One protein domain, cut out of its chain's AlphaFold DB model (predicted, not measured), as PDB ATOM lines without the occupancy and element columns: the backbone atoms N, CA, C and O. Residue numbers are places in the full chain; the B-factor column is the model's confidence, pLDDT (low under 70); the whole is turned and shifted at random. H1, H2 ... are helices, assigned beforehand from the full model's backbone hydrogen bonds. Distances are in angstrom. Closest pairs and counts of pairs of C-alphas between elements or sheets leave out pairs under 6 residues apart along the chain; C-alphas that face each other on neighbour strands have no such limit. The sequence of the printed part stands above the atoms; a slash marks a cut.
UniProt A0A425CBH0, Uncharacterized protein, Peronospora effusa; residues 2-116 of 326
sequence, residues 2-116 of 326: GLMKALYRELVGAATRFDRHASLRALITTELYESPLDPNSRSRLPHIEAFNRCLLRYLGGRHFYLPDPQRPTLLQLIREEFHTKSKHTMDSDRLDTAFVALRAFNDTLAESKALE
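Overview. This is residues 2 to 116 of the 326 residues of an uncharacterized protein of Peronospora effusa (UniProt A0A425CBH0). Four helices pack in a crossed ring: the long H5 and H4 stand at opposite corners, and H1 and H3 each bridge them. Short H2 turns off the end of H1, and residues 38 to 43 and 83 to 88 stick out. The printed part has 115 residues with five named helices, H1 to H5 in chain order, and no named strand: all helix. It is compact, with a radius of gyration of the C-alphas of 14.1 A and spans of 38 by 35 by 29 A.

Arrangement. H5, residues 91 to 114, touches H1, residues 2 to 20, with its residues 95 to 106 alone, at a steep tilt of 39 degrees, the same way; their closest C-alphas, Leu 11 and Leu 102, are 5.5 A apart. Residues 93 to 101 of H5 touch residues 46 to 51 of H3, residues 46 to 58, at a steep tilt of 51 degrees, the same way; the closest C-alphas, His 47 and Thr 97, are 4.5 A apart. H4, residues 74 to 83, touches residues 11 to 19 of H1 at a shallow tilt of 25 degrees, opposite ways, the closest C-alphas being Ala 15 and Leu 75, 5.2 A. H3 and H4 form a helical hairpin, where residues 54 to 58 of H3 touch H4; the closest C-alphas, Cys 54 and Leu 77, are 6.3 A apart. H4 and H5 are close but not clearly touching, and H1 and H3 are apart. H2, residues 22 to 26, touches H1 only at the corner, C-alphas 18 and 24 being closest at 5.4 A. In H1 to H5 every O i to N i+4 pair is within hydrogen-bond range.

Along the chain. H5 is 35.1 A long, H1 27.8 A, H3 18.5 A, H4 14.0 A and H2 6.1 A. H1 begins at C-alpha 2 (206.159, 71.221, -26.762), and H5 ends at C-alpha 114 (197.025, 97.062, -9.109).

Size, cuts and confidence. The C-alphas farthest apart, Lys 87 and Glu 116, are 43.3 A apart. The printed part has no cut; the links H2 to H3 and H3 to H4 are long. The mean pLDDT of the printed part is 80.2, and residues 31 to 44 and 84 to 90 are under 70.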
ATOM      1  N   GLY A   2     205.842  69.776 -26.725       82.44
ATOM      2  CA  GLY A   2     206.159  71.221 -26.762       82.44
ATOM      3  C   GLY A   2     205.390  72.090 -25.753       82.44
ATOM      4  O   GLY A   2     206.004  72.897 -25.061       82.44
ATOM      5  N   LEU A   3     204.077  71.873 -25.608       82.88
ATOM      6  CA  LEU A   3     203.213  72.672 -24.724       82.88
ATOM      7  C   LEU A   3     203.604  72.564 -23.240       82.88
ATOM      8  O   LEU A   3     203.791  73.581 -22.585       82.88
ATOM      9  N   MET A   4     203.827  71.348 -22.732       82.62
ATOM     10  CA  MET A   4     204.255  71.122 -21.342       82.62
ATOM     11  C   MET A   4     205.560  71.861 -21.001       82.62
ATOM     12  O   MET A   4     205.671  72.471 -19.945       82.62
ATOM     13  N   LYS A   5     206.551  71.836 -21.904       84.06
ATOM     14  CA  LYS A   5     207.822  72.551 -21.699       84.06
ATOM     15  C   LYS A   5     207.621  74.066 -21.655       84.06
ATOM     16  O   LYS A   5     208.287  74.733 -20.869       84.06
ATOM     17  N   ALA A   6     206.726  74.596 -22.489       88.19
ATOM     18  CA  ALA A   6     206.388  76.014 -22.487       88.19
ATOM     19  C   ALA A   6     205.694  76.418 -21.177       88.19
ATOM     20  O   ALA A   6     206.169  77.335 -20.517       88.19
ATOM     21  N   LEU A   7     204.657  75.684 -20.758       87.75
ATOM     22  CA  LEU A   7     203.941  75.930 -19.499       87.75
ATOM     23  C   LEU A   7     204.865  75.855 -18.290       87.75
ATOM     24  O   LEU A   7     204.857  76.748 -17.452       87.75
ATOM     25  N   TYR A   8     205.709  74.826 -18.227       87.56
ATOM     26  CA  TYR A   8     206.674  74.678 -17.146       87.56
ATOM     27  C   TYR A   8     207.649  75.861 -17.074       87.56
ATOM     28  O   TYR A   8     207.955  76.345 -15.987       87.56
ATOM     29  N   ARG A   9     208.117  76.365 -18.222       90.56
ATOM     30  CA  ARG A   9     208.992  77.542 -18.272       90.56
ATOM     31  C   ARG A   9     208.287  78.800 -17.758       90.56
ATOM     32  O   ARG A   9     208.898  79.539 -16.992       90.56
ATOM     33  N   GLU A  10     207.032  79.024 -18.147       92.81
ATOM     34  CA  GLU A  10     206.238  80.152 -17.637       92.81
ATOM     35  C   GLU A  10     205.993  80.026 -16.131       92.81
ATOM     36  O   GLU A  10     206.194  80.984 -15.390       92.81
ATOM     37  N   LEU A  11     205.658  78.824 -15.661       89.94
ATOM     38  CA  LEU A  11     205.414  78.538 -14.251       89.94
ATOM     39  C   LEU A  11     206.663  78.784 -13.387       89.94
ATOM     40  O   LEU A  11     206.592  79.447 -12.356       89.94
ATOM     41  N   VAL A  12     207.828  78.312 -13.842       91.62
ATOM     42  CA  VAL A  12     209.130  78.602 -13.219       91.62
ATOM     43  C   VAL A  12     209.416  80.105 -13.209       91.62
ATOM     44  O   VAL A  12     209.909  80.632 -12.209       91.62
ATOM     45  N   GLY A  13     209.104  80.801 -14.304       93.31
ATOM     46  CA  GLY A  13     209.246  82.250 -14.409       93.31
ATOM     47  C   GLY A  13     208.376  82.996 -13.396       93.31
ATOM     48  O   GLY A  13     208.877  83.891 -12.719       93.31
ATOM     49  N   ALA A  14     207.110  82.599 -13.252       92.19
ATOM     50  CA  ALA A  14     206.183  83.157 -12.274       92.19
ATOM     51  C   ALA A  14     206.671  82.915 -10.839       92.19
ATOM     52  O   ALA A  14     206.835  83.870 -10.085       92.19
ATOM     53  N   ALA A  15     207.016  81.674 -10.489       92.19
ATOM     54  CA  ALA A  15     207.493  81.334  -9.149       92.19
ATOM     55  C   ALA A  15     208.767  82.085  -8.754       92.19
ATOM     56  O   ALA A  15     208.866  82.605  -7.649       92.19
ATOM     57  N   THR A  16     209.697  82.245  -9.700       94.12
ATOM     58  CA  THR A  16     210.914  83.039  -9.479       94.12
ATOM     59  C   THR A  16     210.598  84.507  -9.168       94.12
ATOM     60  O   THR A  16     211.368  85.152  -8.465       94.12
ATOM     61  N   ARG A  17     209.499  85.070  -9.695       93.25
ATOM     62  CA  ARG A  17     209.084  86.445  -9.364       93.25
ATOM     63  C   ARG A  17     208.553  86.534  -7.938       93.25
ATOM     64  O   ARG A  17     208.960  87.447  -7.231       93.25
ATOM     65  N   PHE A  18     207.719  85.583  -7.516       92.94
ATOM     66  CA  PHE A  18     207.243  85.505  -6.132       92.94
ATOM     67  C   PHE A  18     208.409  85.353  -5.153       92.94
ATOM     68  O   PHE A  18     208.539  86.157  -4.239       92.94
ATOM     69  N   ASP A  19     209.327  84.417  -5.395       93.19
ATOM     70  CA  ASP A  19     210.471  84.171  -4.504       93.19
ATOM     71  C   ASP A  19     211.412  85.386  -4.340       93.19
ATOM     72  O   ASP A  19     212.172  85.446  -3.376       93.19
ATOM     73  N   ARG A  20     211.378  86.369  -5.254       93.06
ATOM     74  CA  ARG A  20     212.215  87.583  -5.176       93.06
ATOM     75  C   ARG A  20     211.696  88.645  -4.213       93.06
ATOM     76  O   ARG A  20     212.504  89.446  -3.758       93.06
ATOM     77  N   HIS A  21     210.392  88.674  -3.950       93.75
ATOM     78  CA  HIS A  21     209.738  89.790  -3.269       93.75
ATOM     79  C   HIS A  21     208.784  89.285  -2.197       93.75
ATOM     80  O   HIS A  21     207.793  88.622  -2.504       93.75
ATOM     81  N   ALA A  22     209.057  89.593  -0.931       92.81
ATOM     82  CA  ALA A  22     208.198  89.165   0.173       92.81
ATOM     83  C   ALA A  22     206.780  89.740   0.072       92.81
ATOM     84  O   ALA A  22     205.823  89.043   0.398       92.81
ATOM     85  N   SER A  23     206.617  90.954  -0.462       92.38
ATOM     86  CA  SER A  23     205.294  91.551  -0.675       92.38
ATOM     87  C   SER A  23     204.451  90.778  -1.695       92.38
ATOM     88  O   SER A  23     203.236  90.718  -1.559       92.38
ATOM     89  N   LEU A  24     205.079  90.153  -2.700       93.38
ATOM     90  CA  LEU A  24     204.372  89.276  -3.639       93.38
ATOM     91  C   LEU A  24     204.006  87.948  -2.976       93.38
ATOM     92  O   LEU A  24     202.917  87.428  -3.194       93.38
ATOM     93  N   ARG A  25     204.900  87.395  -2.148       92.75
ATOM     94  CA  ARG A  25     204.634  86.158  -1.396       92.75
ATOM     95  C   ARG A  25     203.508  86.336  -0.387       92.75
ATOM     96  O   ARG A  25     202.716  85.418  -0.231       92.75
ATOM     97  N   ALA A  26     203.411  87.512   0.231       92.69
ATOM     98  CA  ALA A  26     202.341  87.875   1.155       92.69
ATOM     99  C   ALA A  26     200.941  87.814   0.521       92.69
ATOM    100  O   ALA A  26     199.985  87.559   1.244       92.69
ATOM    101  N   LEU A  27     200.825  87.986  -0.806       91.25
ATOM    102  CA  LEU A  27     199.564  87.823  -1.546       91.25
ATOM    103  C   LEU A  27     199.121  86.361  -1.691       91.25
ATOM    104  O   LEU A  27     197.975  86.092  -2.035       91.25
ATOM    105  N   ILE A  28     200.021  85.401  -1.471       89.06
ATOM    106  CA  ILE A  28     199.678  83.987  -1.580       89.06
ATOM    107  C   ILE A  28     198.945  83.571  -0.305       89.06
ATOM    108  O   ILE A  28     199.530  83.548   0.781       89.06
ATOM    109  N   THR A  29     197.680  83.184  -0.460       84.94
ATOM    110  CA  THR A  29     196.851  82.624   0.612       84.94
ATOM    111  C   THR A  29     196.424  81.190   0.292       84.94
ATOM    112  O   THR A  29     196.531  80.724  -0.846       84.94
ATOM    113  N   THR A  30     195.930  80.451   1.290       75.19
ATOM    114  CA  THR A  30     195.322  79.123   1.059       75.19
ATOM    115  C   THR A  30     193.951  79.181   0.395       75.19
ATOM    116  O   THR A  30     193.466  78.148  -0.060       75.19
ATOM    117  N   GLU A  31     193.323  80.357   0.346       62.56
ATOM    118  CA  GLU A  31     191.949  80.566  -0.134       62.56
ATOM    119  C   GLU A  31     191.867  80.935  -1.618       62.56
ATOM    120  O   GLU A  31     190.779  81.157  -2.136       62.56
ATOM    121  N   LEU A  32     192.987  80.898  -2.349       54.09
ATOM    122  CA  LEU A  32     193.020  81.109  -3.805       54.09
ATOM    123  C   LEU A  32     192.079  80.165  -4.599       54.09
ATOM    124  O   LEU A  32     191.883  80.371  -5.796       54.09
ATOM    125  N   TYR A  33     191.481  79.151  -3.954       47.28
ATOM    126  CA  TYR A  33     190.427  78.308  -4.516       47.28
ATOM    127  C   TYR A  33     189.321  77.998  -3.498       47.28
ATOM    128  O   TYR A  33     189.256  76.892  -2.953       47.28
ATOM    129  N   GLU A  34     188.349  78.897  -3.353       42.97
ATOM    130  CA  GLU A  34     186.975  78.395  -3.326       42.97
ATOM    131  C   GLU A  34     186.741  77.673  -4.661       42.97
ATOM    132  O   GLU A  34     186.856  78.247  -5.744       42.97
ATOM    133  N   SER A  35     186.544  76.358  -4.592       36.25
ATOM    134  CA  SER A  35     186.340  75.487  -5.750       36.25
ATOM    135  C   SER A  35     185.325  76.094  -6.737       36.25
ATOM    136  O   SER A  35     184.164  76.256  -6.362       36.25
ATOM    137  N   PRO A  36     185.667  76.328  -8.022       34.22
ATOM    138  CA  PRO A  36     184.672  76.698  -9.031       34.22
ATOM    139  C   PRO A  36     183.782  75.516  -9.456       34.22
ATOM    140  O   PRO A  36     183.044  75.607 -10.435       34.22
ATOM    141  N   LEU A  37     183.829  74.390  -8.743       38.44
ATOM    142  CA  LEU A  37     182.939  73.259  -8.947       38.44
ATOM    143  C   LEU A  37     182.308  72.914  -7.607       38.44
ATOM    144  O   LEU A  37     182.920  72.196  -6.823       38.44
ATOM    145  N   ASP A  38     181.123  73.487  -7.385       41.31
ATOM    146  CA  ASP A  38     180.079  73.097  -6.430       41.31
ATOM    147  C   ASP A  38     180.582  72.645  -5.034       41.31
ATOM    148  O   ASP A  38     181.165  71.570  -4.904       41.31
ATOM    149  N   PRO A  39     180.293  73.390  -3.948       42.88
ATOM    150  CA  PRO A  39     180.604  72.981  -2.572       42.88
ATOM    151  C   PRO A  39     180.084  71.580  -2.187       42.88
ATOM    152  O   PRO A  39     180.583  70.982  -1.234       42.88
ATOM    153  N   ASN A  40     179.108  71.036  -2.929       44.00
ATOM    154  CA  ASN A  40     178.569  69.682  -2.767       44.00
ATOM    155  C   ASN A  40     179.162  68.640  -3.735       44.00
ATOM    156  O   ASN A  40     178.811  67.455  -3.662       44.00
ATOM    157  N   SER A  41     180.071  69.038  -4.624       48.03
ATOM    158  CA  SER A  41     180.712  68.143  -5.578       48.03
ATOM    159  C   SER A  41     181.718  67.235  -4.880       48.03
ATOM    160  O   SER A  41     182.776  67.644  -4.403       48.03
ATOM    161  N   ARG A  42     181.407  65.938  -4.856       47.53
ATOM    162  CA  ARG A  42     182.312  64.894  -4.353       47.53
ATOM    163  C   ARG A  42     183.488  64.600  -5.296       47.53
ATOM    164  O   ARG A  42     184.331  63.775  -4.945       47.53
ATOM    165  N   SER A  43     183.575  65.226  -6.475       51.34
ATOM    166  CA  SER A  43     184.693  65.027  -7.404       51.34
ATOM    167  C   SER A  43     185.842  65.991  -7.100       51.34
ATOM    168  O   SER A  43     185.974  67.059  -7.692       51.34
ATOM    169  N   ARG A  44     186.730  65.583  -6.186       58.06
ATOM    170  CA  ARG A  44     188.039  66.231  -6.029       58.06
ATOM    171  C   ARG A  44     188.836  66.051  -7.320       58.06
ATOM    172  O   ARG A  44     189.143  64.922  -7.698       58.06
ATOM    173  N   LEU A  45     189.154  67.149  -8.000       70.94
ATOM    174  CA  LEU A  45     190.018  67.119  -9.177       70.94
ATOM    175  C   LEU A  45     191.480  66.922  -8.731       70.94
ATOM    176  O   LEU A  45     192.009  67.781  -8.020       70.94
ATOM    177  N   PRO A  46     192.164  65.833  -9.142       72.56
ATOM    178  CA  PRO A  46     193.504  65.504  -8.641       72.56
ATOM    179  C   PRO A  46     194.554  66.600  -8.864       72.56
ATOM    180  O   PRO A  46     195.451  66.776  -8.040       72.56
ATOM    181  N   HIS A  47     194.437  67.352  -9.961       75.88
ATOM    182  CA  HIS A  47     195.362  68.428 -10.318       75.88
ATOM    183  C   HIS A  47     195.202  69.683  -9.442       75.88
ATOM    184  O   HIS A  47     196.193  70.330  -9.112       75.88
ATOM    185  N   ILE A  48     193.976  70.001  -9.004       76.75
ATOM    186  CA  ILE A  48     193.730  71.084  -8.037       76.75
ATOM    187  C   ILE A  48     194.329  70.691  -6.686       76.75
ATOM    188  O   ILE A  48     195.020  71.481  -6.050       76.75
ATOM    189  N   GLU A  49     194.133  69.439  -6.272       75.69
ATOM    190  CA  GLU A  49     194.688  68.941  -5.016       75.69
ATOM    191  C   GLU A  49     196.225  68.953  -5.018       75.69
ATOM    192  O   GLU A  49     196.842  69.321  -4.019       75.69
ATOM    193  N   ALA A  50     196.858  68.605  -6.142       76.88
ATOM    194  CA  ALA A  50     198.309  68.680  -6.297       76.88
ATOM    195  C   ALA A  50     198.850  70.104  -6.129       76.88
ATOM    196  O   ALA A  50     199.811  70.315  -5.382       76.88
ATOM    197  N   PHE A  51     198.195  71.089  -6.749       82.00
ATOM    198  CA  PHE A  51     198.580  72.484  -6.578       82.00
ATOM    199  C   PHE A  51     198.349  72.976  -5.142       82.00
ATOM    200  O   PHE A  51     199.257  73.548  -4.538       82.00
ATOM    201  N   ASN A  52     197.197  72.657  -4.545       81.12
ATOM    202  CA  ASN A  52     196.885  73.033  -3.167       81.12
ATOM    203  C   ASN A  52     197.869  72.425  -2.161       81.12
ATOM    204  O   ASN A  52     198.262  73.099  -1.213       81.12
ATOM    205  N   ARG A  53     198.345  71.190  -2.371       81.69
ATOM    206  CA  ARG A  53     199.415  70.605  -1.541       81.69
ATOM    207  C   ARG A  53     200.721  71.390  -1.645       81.69
ATOM    208  O   ARG A  53     201.378  71.591  -0.626       81.69
ATOM    209  N   CYS A  54     201.091  71.842  -2.844       84.00
ATOM    210  CA  CYS A  54     202.271  72.688  -3.031       84.00
ATOM    211  C   CYS A  54     202.116  74.016  -2.282       84.00
ATOM    212  O   CYS A  54     203.020  74.395  -1.540       84.00
ATOM    213  N   LEU A  55     200.962  74.680  -2.415       85.44
ATOM    214  CA  LEU A  55     200.668  75.932  -1.712       85.44
ATOM    215  C   LEU A  55     200.659  75.750  -0.192       85.44
ATOM    216  O   LEU A  55     201.324  76.500   0.511       85.44
ATOM    217  N   LEU A  56     200.003  74.716   0.330       86.38
ATOM    218  CA  LEU A  56     200.000  74.423   1.766       86.38
ATOM    219  C   LEU A  56     201.415  74.195   2.302       86.38
ATOM    220  O   LEU A  56     201.753  74.670   3.383       86.38
ATOM    221  N   ARG A  57     202.263  73.489   1.547       87.69
ATOM    222  CA  ARG A  57     203.656  73.240   1.935       87.69
ATOM    223  C   ARG A  57     204.497  74.518   1.882       87.69
ATOM    224  O   ARG A  57     205.308  74.737   2.777       87.69
ATOM    225  N   TYR A  58     204.260  75.376   0.891       90.12
ATOM    226  CA  TYR A  58     204.873  76.700   0.768       90.12
ATOM    227  C   TYR A  58     204.492  77.630   1.930       90.12
ATOM    228  O   TYR A  58     205.347  78.268   2.545       90.12
ATOM    229  N   LEU A  59     203.209  77.640   2.293       90.12
ATOM    230  CA  LEU A  59     202.666  78.428   3.397       90.12
ATOM    231  C   LEU A  59     202.966  77.811   4.772       90.12
ATOM    232  O   LEU A  59     202.662  78.418   5.793       90.12
ATOM    233  N   GLY A  60     203.573  76.622   4.837       88.00
ATOM    234  CA  GLY A  60     203.875  75.938   6.098       88.00
ATOM    235  C   GLY A  60     202.624  75.501   6.867       88.00
ATOM    236  O   GLY A  60     202.625  75.506   8.095       88.00
ATOM    237  N   GLY A  61     201.544  75.170   6.155       85.31
ATOM    238  CA  GLY A  61     200.243  74.817   6.734       85.31
ATOM    239  C   GLY A  61     199.437  76.009   7.260       85.31
ATOM    240  O   GLY A  61     198.460  75.805   7.977       85.31
ATOM    241  N   ARG A  62     199.846  77.239   6.929       89.38
ATOM    242  CA  ARG A  62     199.186  78.492   7.326       89.38
ATOM    243  C   ARG A  62     198.268  79.005   6.225       89.38
ATOM    244  O   ARG A  62     198.407  78.572   5.089       89.38
ATOM    245  N   HIS A  63     197.371  79.929   6.569       89.06
ATOM    246  CA  HIS A  63     196.513  80.600   5.588       89.06
ATOM    247  C   HIS A  63     197.247  81.749   4.905       89.06
ATOM    248  O   HIS A  63     197.123  81.910   3.696       89.06
ATOM    249  N   PHE A  64     198.054  82.490   5.666       92.12
ATOM    250  CA  PHE A  64     198.883  83.578   5.162       92.12
ATOM    251  C   PHE A  64     200.355  83.187   5.083       92.12
ATOM    252  O   PHE A  64     200.878  82.448   5.929       92.12
ATOM    253  N   TYR A  65     201.044  83.726   4.079       93.19
ATOM    254  CA  TYR A  65     202.490  83.611   3.992       93.19
ATOM    255  C   TYR A  65     203.155  84.379   5.136       93.19
ATOM    256  O   TYR A  65     202.928  85.567   5.331       93.19
ATOM    257  N   LEU A  66     204.042  83.702   5.860       93.44
ATOM    258  CA  LEU A  66     204.930  84.334   6.830       93.44
ATOM    259  C   LEU A  66     206.367  83.858   6.598       93.44
ATOM    260  O   LEU A  66     206.544  82.649   6.392       93.44
ATOM    261  N   PRO A  67     207.368  84.754   6.683       92.25
ATOM    262  CA  PRO A  67     208.773  84.409   6.489       92.25
ATOM    263  C   PRO A  67     209.226  83.255   7.389       92.25
ATOM    264  O   PRO A  67     208.915  83.217   8.580       92.25
ATOM    265  N   ASP A  68     209.959  82.303   6.813       90.31
ATOM    266  CA  ASP A  68     210.524  81.159   7.530       90.31
ATOM    267  C   ASP A  68     211.729  80.598   6.758       90.31
ATOM    268  O   ASP A  68     211.559  80.080   5.649       90.31
ATOM    269  N   PRO A  69     212.948  80.681   7.320       84.19
ATOM    270  CA  PRO A  69     214.168  80.289   6.622       84.19
ATOM    271  C   PRO A  69     214.277  78.778   6.380       84.19
ATOM    272  O   PRO A  69     215.096  78.355   5.567       84.19
ATOM    273  N   GLN A  70     213.490  77.951   7.075       87.31
ATOM    274  CA  GLN A  70     213.513  76.497   6.893       87.31
ATOM    275  C   GLN A  70     212.601  76.033   5.750       87.31
ATOM    276  O   GLN A  70     212.635  74.858   5.374       87.31
ATOM    277  N   ARG A  71     211.772  76.927   5.192       85.56
ATOM    278  CA  ARG A  71     210.796  76.560   4.163       85.56
ATOM    279  C   ARG A  71     211.409  76.546   2.763       85.56
ATOM    280  O   ARG A  71     212.230  77.402   2.433       85.56
ATOM    281  N   PRO A  72     210.989  75.596   1.908       89.44
ATOM    282  CA  PRO A  72     211.381  75.601   0.510       89.44
ATOM    283  C   PRO A  72     210.740  76.782  -0.226       89.44
ATOM    284  O   PRO A  72     209.587  77.143   0.010       89.44
ATOM    285  N   THR A  73     211.491  77.340  -1.168       92.12
ATOM    286  CA  THR A  73     211.008  78.363  -2.111       92.12
ATOM    287  C   THR A  73     209.914  77.801  -3.020       92.12
ATOM    288  O   THR A  73     209.846  76.590  -3.269       92.12
ATOM    289  N   LEU A  74     209.082  78.678  -3.582       90.81
ATOM    290  CA  LEU A  74     208.023  78.277  -4.505       90.81
ATOM    291  C   LEU A  74     208.609  77.587  -5.743       90.81
ATOM    292  O   LEU A  74     208.099  76.563  -6.206       90.81
ATOM    293  N   LEU A  75     209.745  78.087  -6.235       92.38
ATOM    294  CA  LEU A  75     210.496  77.481  -7.326       92.38
ATOM    295  C   LEU A  75     210.976  76.058  -7.005       92.38
ATOM    296  O   LEU A  75     210.922  75.187  -7.877       92.38
ATOM    297  N   GLN A  76     211.467  75.805  -5.787       91.75
ATOM    298  CA  GLN A  76     211.883  74.461  -5.369       91.75
ATOM    299  C   GLN A  76     210.693  73.502  -5.343       91.75
ATOM    300  O   GLN A  76     210.789  72.419  -5.916       91.75
ATOM    301  N   LEU A  77     209.558  73.921  -4.776       89.44
ATOM    302  CA  LEU A  77     208.345  73.099  -4.715       89.44
ATOM    303  C   LEU A  77     207.808  72.752  -6.105       89.44
ATOM    304  O   LEU A  77     207.488  71.598  -6.375       89.44
ATOM    305  N   ILE A  78     207.784  73.722  -7.020       87.81
ATOM    306  CA  ILE A  78     207.382  73.478  -8.411       87.81
ATOM    307  C   ILE A  78     208.356  72.521  -9.094       87.81
ATOM    308  O   ILE A  78     207.942  71.610  -9.803       87.81
ATOM    309  N   ARG A  79     209.663  72.678  -8.882       87.75
ATOM    310  CA  ARG A  79     210.630  71.723  -9.430       87.75
ATOM    311  C   ARG A  79     210.384  70.325  -8.885       87.75
ATOM    312  O   ARG A  79     210.365  69.395  -9.677       87.75
ATOM    313  N   GLU A  80     210.164  70.164  -7.587       86.25
ATOM    314  CA  GLU A  80     209.880  68.865  -6.974       86.25
ATOM    315  C   GLU A  80     208.621  68.220  -7.569       86.25
ATOM    316  O   GLU A  80     208.694  67.097  -8.077       86.25
ATOM    317  N   GLU A  81     207.500  68.941  -7.617       79.94
ATOM    318  CA  GLU A  81     206.229  68.416  -8.137       79.94
ATOM    319  C   GLU A  81     206.352  67.997  -9.612       79.94
ATOM    320  O   GLU A  81     205.872  66.941 -10.029       79.94
ATOM    321  N   PHE A  82     207.087  68.773 -10.415       75.62
ATOM    322  CA  PHE A  82     207.276  68.502 -11.841       75.62
ATOM    323  C   PHE A  82     208.512  67.638 -12.169       75.62
ATOM    324  O   PHE A  82     208.660  67.194 -13.311       75.62
ATOM    325  N   HIS A  83     209.393  67.330 -11.220       75.06
ATOM    326  CA  HIS A  83     210.484  66.367 -11.414       75.06
ATOM    327  C   HIS A  83     210.147  64.974 -10.884       75.06
ATOM    328  O   HIS A  83     210.727  63.997 -11.373       75.06
ATOM    329  N   THR A  84     209.197  64.853  -9.954       64.88
ATOM    330  CA  THR A  84     208.759  63.559  -9.427       64.88
ATOM    331  C   THR A  84     208.075  62.764 -10.542       64.88
ATOM    332  O   THR A  84     206.896  62.931 -10.842       64.88
ATOM    333  N   LYS A  85     208.832  61.886 -11.215       54.50
ATOM    334  CA  LYS A  85     208.291  60.891 -12.151       54.50
ATOM    335  C   LYS A  85     207.514  59.842 -11.353       54.50
ATOM    336  O   LYS A  85     208.009  58.741 -11.126       54.50
ATOM    337  N   SER A  86     206.306  60.170 -10.909       50.06
ATOM    338  CA  SER A  86     205.381  59.144 -10.442       50.06
ATOM    339  C   SER A  86     205.036  58.247 -11.630       50.06
ATOM    340  O   SER A  86     204.569  58.726 -12.662       50.06
ATOM    341  N   LYS A  87     205.275  56.937 -11.499       49.62
ATOM    342  CA  LYS A  87     204.965  55.922 -12.524       49.62
ATOM    343  C   LYS A  87     203.467  55.839 -12.878       49.62
ATOM    344  O   LYS A  87     203.121  55.102 -13.795       49.62
ATOM    345  N   HIS A  88     202.603  56.570 -12.167       51.44
ATOM    346  CA  HIS A  88     201.145  56.475 -12.257       51.44
ATOM    347  C   HIS A  88     200.424  57.784 -12.617       51.44
ATOM    348  O   HIS A  88     199.208  57.753 -12.777       51.44
ATOM    349  N   THR A  89     201.122  58.916 -12.763       59.88
ATOM    350  CA  THR A  89     200.474  60.189 -13.129       59.88
ATOM    351  C   THR A  89     200.473  60.352 -14.644       59.88
ATOM    352  O   THR A  89     201.539  60.333 -15.264       59.88
ATOM    353  N   MET A  90     199.292  60.507 -15.245       63.84
ATOM    354  CA  MET A  90     199.178  60.743 -16.683       63.84
ATOM    355  C   MET A  90     199.770  62.114 -17.035       63.84
ATOM    356  O   MET A  90     199.663  63.071 -16.266       63.84
ATOM    357  N   ASP A  91     200.386  62.234 -18.212       71.81
ATOM    358  CA  ASP A  91     200.933  63.512 -18.695       71.81
ATOM    359  C   ASP A  91     199.852  64.614 -18.791       71.81
ATOM    360  O   ASP A  91     200.186  65.796 -18.705       71.81
ATOM    361  N   SER A  92     198.571  64.239 -18.928       76.00
ATOM    362  CA  SER A  92     197.415  65.147 -18.877       76.00
ATOM    363  C   SER A  92     197.254  65.818 -17.514       76.00
ATOM    364  O   SER A  92     197.148  67.036 -17.449       76.00
ATOM    365  N   ASP A  93     197.337  65.066 -16.417       78.12
ATOM    366  CA  ASP A  93     197.070  65.596 -15.071       78.12
ATOM    367  C   ASP A  93     198.136  66.614 -14.657       78.12
ATOM    368  O   ASP A  93     197.867  67.615 -13.991       78.12
ATOM    369  N   ARG A  94     199.377  66.377 -15.091       78.56
ATOM    370  CA  ARG A  94     200.502  67.296 -14.879       78.56
ATOM    371  C   ARG A  94     200.329  68.584 -15.670       78.56
ATOM    372  O   ARG A  94     200.716  69.650 -15.199       78.56
ATOM    373  N   LEU A  95     199.763  68.477 -16.868       83.69
ATOM    374  CA  LEU A  95     199.483  69.615 -17.729       83.69
ATOM    375  C   LEU A  95     198.367  70.456 -17.108       83.69
ATOM    376  O   LEU A  95     198.544  71.662 -16.965       83.69
ATOM    377  N   ASP A  96     197.295  69.817 -16.641       83.88
ATOM    378  CA  ASP A  96     196.190  70.480 -15.946       83.88
ATOM    379  C   ASP A  96     196.667  71.165 -14.659       83.88
ATOM    380  O   ASP A  96     196.347  72.327 -14.419       83.88
ATOM    381  N   THR A  97     197.520  70.496 -13.874       83.50
ATOM    382  CA  THR A  97     198.123  71.081 -12.661       83.50
ATOM    383  C   THR A  97     198.944  72.325 -13.002       83.50
ATOM    384  O   THR A  97     198.817  73.351 -12.335       83.50
ATOM    385  N   ALA A  98     199.759  72.271 -14.065       85.69
ATOM    386  CA  ALA A  98     200.542  73.421 -14.517       85.69
ATOM    387  C   ALA A  98     199.657  74.585 -14.965       85.69
ATOM    388  O   ALA A  98     199.970  75.733 -14.662       85.69
ATOM    389  N   PHE A  99     198.565  74.299 -15.678       87.62
ATOM    390  CA  PHE A  99     197.612  75.316 -16.114       87.62
ATOM    391  C   PHE A  99     196.918  75.991 -14.933       87.62
ATOM    392  O   PHE A  99     196.860  77.218 -14.894       87.62
ATOM    393  N   VAL A 100     196.425  75.206 -13.971       85.56
ATOM    394  CA  VAL A 100     195.772  75.723 -12.762       85.56
ATOM    395  C   VAL A 100     196.736  76.603 -11.968       85.56
ATOM    396  O   VAL A 100     196.400  77.749 -11.673       85.56
ATOM    397  N   ALA A 101     197.957  76.120 -11.725       87.06
ATOM    398  CA  ALA A 101     198.981  76.869 -11.004       87.06
ATOM    399  C   ALA A 101     199.368  78.175 -11.712       87.06
ATOM    400  O   ALA A 101     199.433  79.237 -11.095       87.06
ATOM    401  N   LEU A 102     199.600  78.113 -13.028       90.06
ATOM    402  CA  LEU A 102     199.972  79.283 -13.819       90.06
ATOM    403  C   LEU A 102     198.850  80.325 -13.852       90.06
ATOM    404  O   LEU A 102     199.137  81.519 -13.808       90.06
ATOM    405  N   ARG A 103     197.587  79.886 -13.918       89.00
ATOM    406  CA  ARG A 103     196.431  80.780 -13.850       89.00
ATOM    407  C   ARG A 103     196.401  81.532 -12.521       89.00
ATOM    408  O   ARG A 103     196.445  82.753 -12.559       89.00
ATOM    409  N   ALA A 104     196.440  80.827 -11.387       86.75
ATOM    410  CA  ALA A 104     196.452  81.478 -10.072       86.75
ATOM    411  C   ALA A 104     197.611  82.467  -9.925       86.75
ATOM    412  O   ALA A 104     197.402  83.603  -9.520       86.75
ATOM    413  N   PHE A 105     198.827  82.083 -10.316       90.75
ATOM    414  CA  PHE A 105     199.963  83.000 -10.231       90.75
ATOM    415  C   PHE A 105     199.824  84.221 -11.131       90.75
ATOM    416  O   PHE A 105     200.255  85.301 -10.742       90.75
ATOM    417  N   ASN A 106     199.248  84.079 -12.324       91.38
ATOM    418  CA  ASN A 106     199.001  85.226 -13.190       91.38
ATOM    419  C   ASN A 106     197.925  86.152 -12.621       91.38
ATOM    420  O   ASN A 106     198.098  87.366 -12.719       91.38
ATOM    421  N   ASP A 107     196.877  85.600 -12.009       89.19
ATOM    422  CA  ASP A 107     195.813  86.368 -11.359       89.19
ATOM    423  C   ASP A 107     196.386  87.162 -10.168       89.19
ATOM    424  O   ASP A 107     196.280  88.387 -10.135       89.19
ATOM    425  N   THR A 108     197.150  86.512  -9.281       89.94
ATOM    426  CA  THR A 108     197.847  87.186  -8.169       89.94
ATOM    427  C   THR A 108     198.880  88.213  -8.659       89.94
ATOM    428  O   THR A 108     199.029  89.289  -8.082       89.94
ATOM    429  N   LEU A 109     199.607  87.938  -9.750       91.12
ATOM    430  CA  LEU A 109     200.524  88.923 -10.342       91.12
ATOM    431  C   LEU A 109     199.777  90.115 -10.953       91.12
ATOM    432  O   LEU A 109     200.327  91.217 -10.980       91.12
ATOM    433  N   ALA A 110     198.564  89.924 -11.470       88.94
ATOM    434  CA  ALA A 110     197.736  91.021 -11.956       88.94
ATOM    435  C   ALA A 110     197.278  91.912 -10.795       88.94
ATOM    436  O   ALA A 110     197.460  93.126 -10.869       88.94
ATOM    437  N   GLU A 111     196.804  91.313  -9.702       88.81
ATOM    438  CA  GLU A 111     196.456  92.015  -8.461       88.81
ATOM    439  C   GLU A 111     197.653  92.786  -7.890       88.81
ATOM    440  O   GLU A 111     197.554  93.974  -7.594       88.81
ATOM    441  N   SER A 112     198.835  92.164  -7.860       90.81
ATOM    442  CA  SER A 112     200.052  92.821  -7.370       90.81
ATOM    443  C   SER A 112     200.392  94.110  -8.122       90.81
ATOM    444  O   SER A 112     200.901  95.053  -7.525       90.81
ATOM    445  N   LYS A 113     200.084  94.184  -9.425       90.38
ATOM    446  CA  LYS A 113     200.294  95.398 -10.221       90.38
ATOM    447  C   LYS A 113     199.291  96.488  -9.868       90.38
ATOM    448  O   LYS A 113     199.671  97.652  -9.889       90.38
ATOM    449  N   ALA A 114     198.044  96.119  -9.565       88.62
ATOM    450  CA  ALA A 114     197.025  97.062  -9.109       88.62
ATOM    451  C   ALA A 114     197.403  97.673  -7.750       88.62
ATOM    452  O   ALA A 114     197.191  98.859  -7.534       88.62
ATOM    453  N   LEU A 115     198.049  96.883  -6.889       88.44
ATOM    454  CA  LEU A 115     198.574  97.306  -5.586       88.44
ATOM    455  C   LEU A 115     199.968  97.965  -5.651       88.44
ATOM    456  O   LEU A 115     200.569  98.220  -4.609       88.44
ATOM    457  N   GLU A 116     200.512  98.202  -6.850       90.44
ATOM    458  CA  GLU A 116     201.861  98.749  -7.073       90.44
ATOM    459  C   GLU A 116     202.989  97.989  -6.339       90.44
ATOM    460  O   GLU A 116     203.947  98.581  -5.838       90.44
TER     461      GLU A 116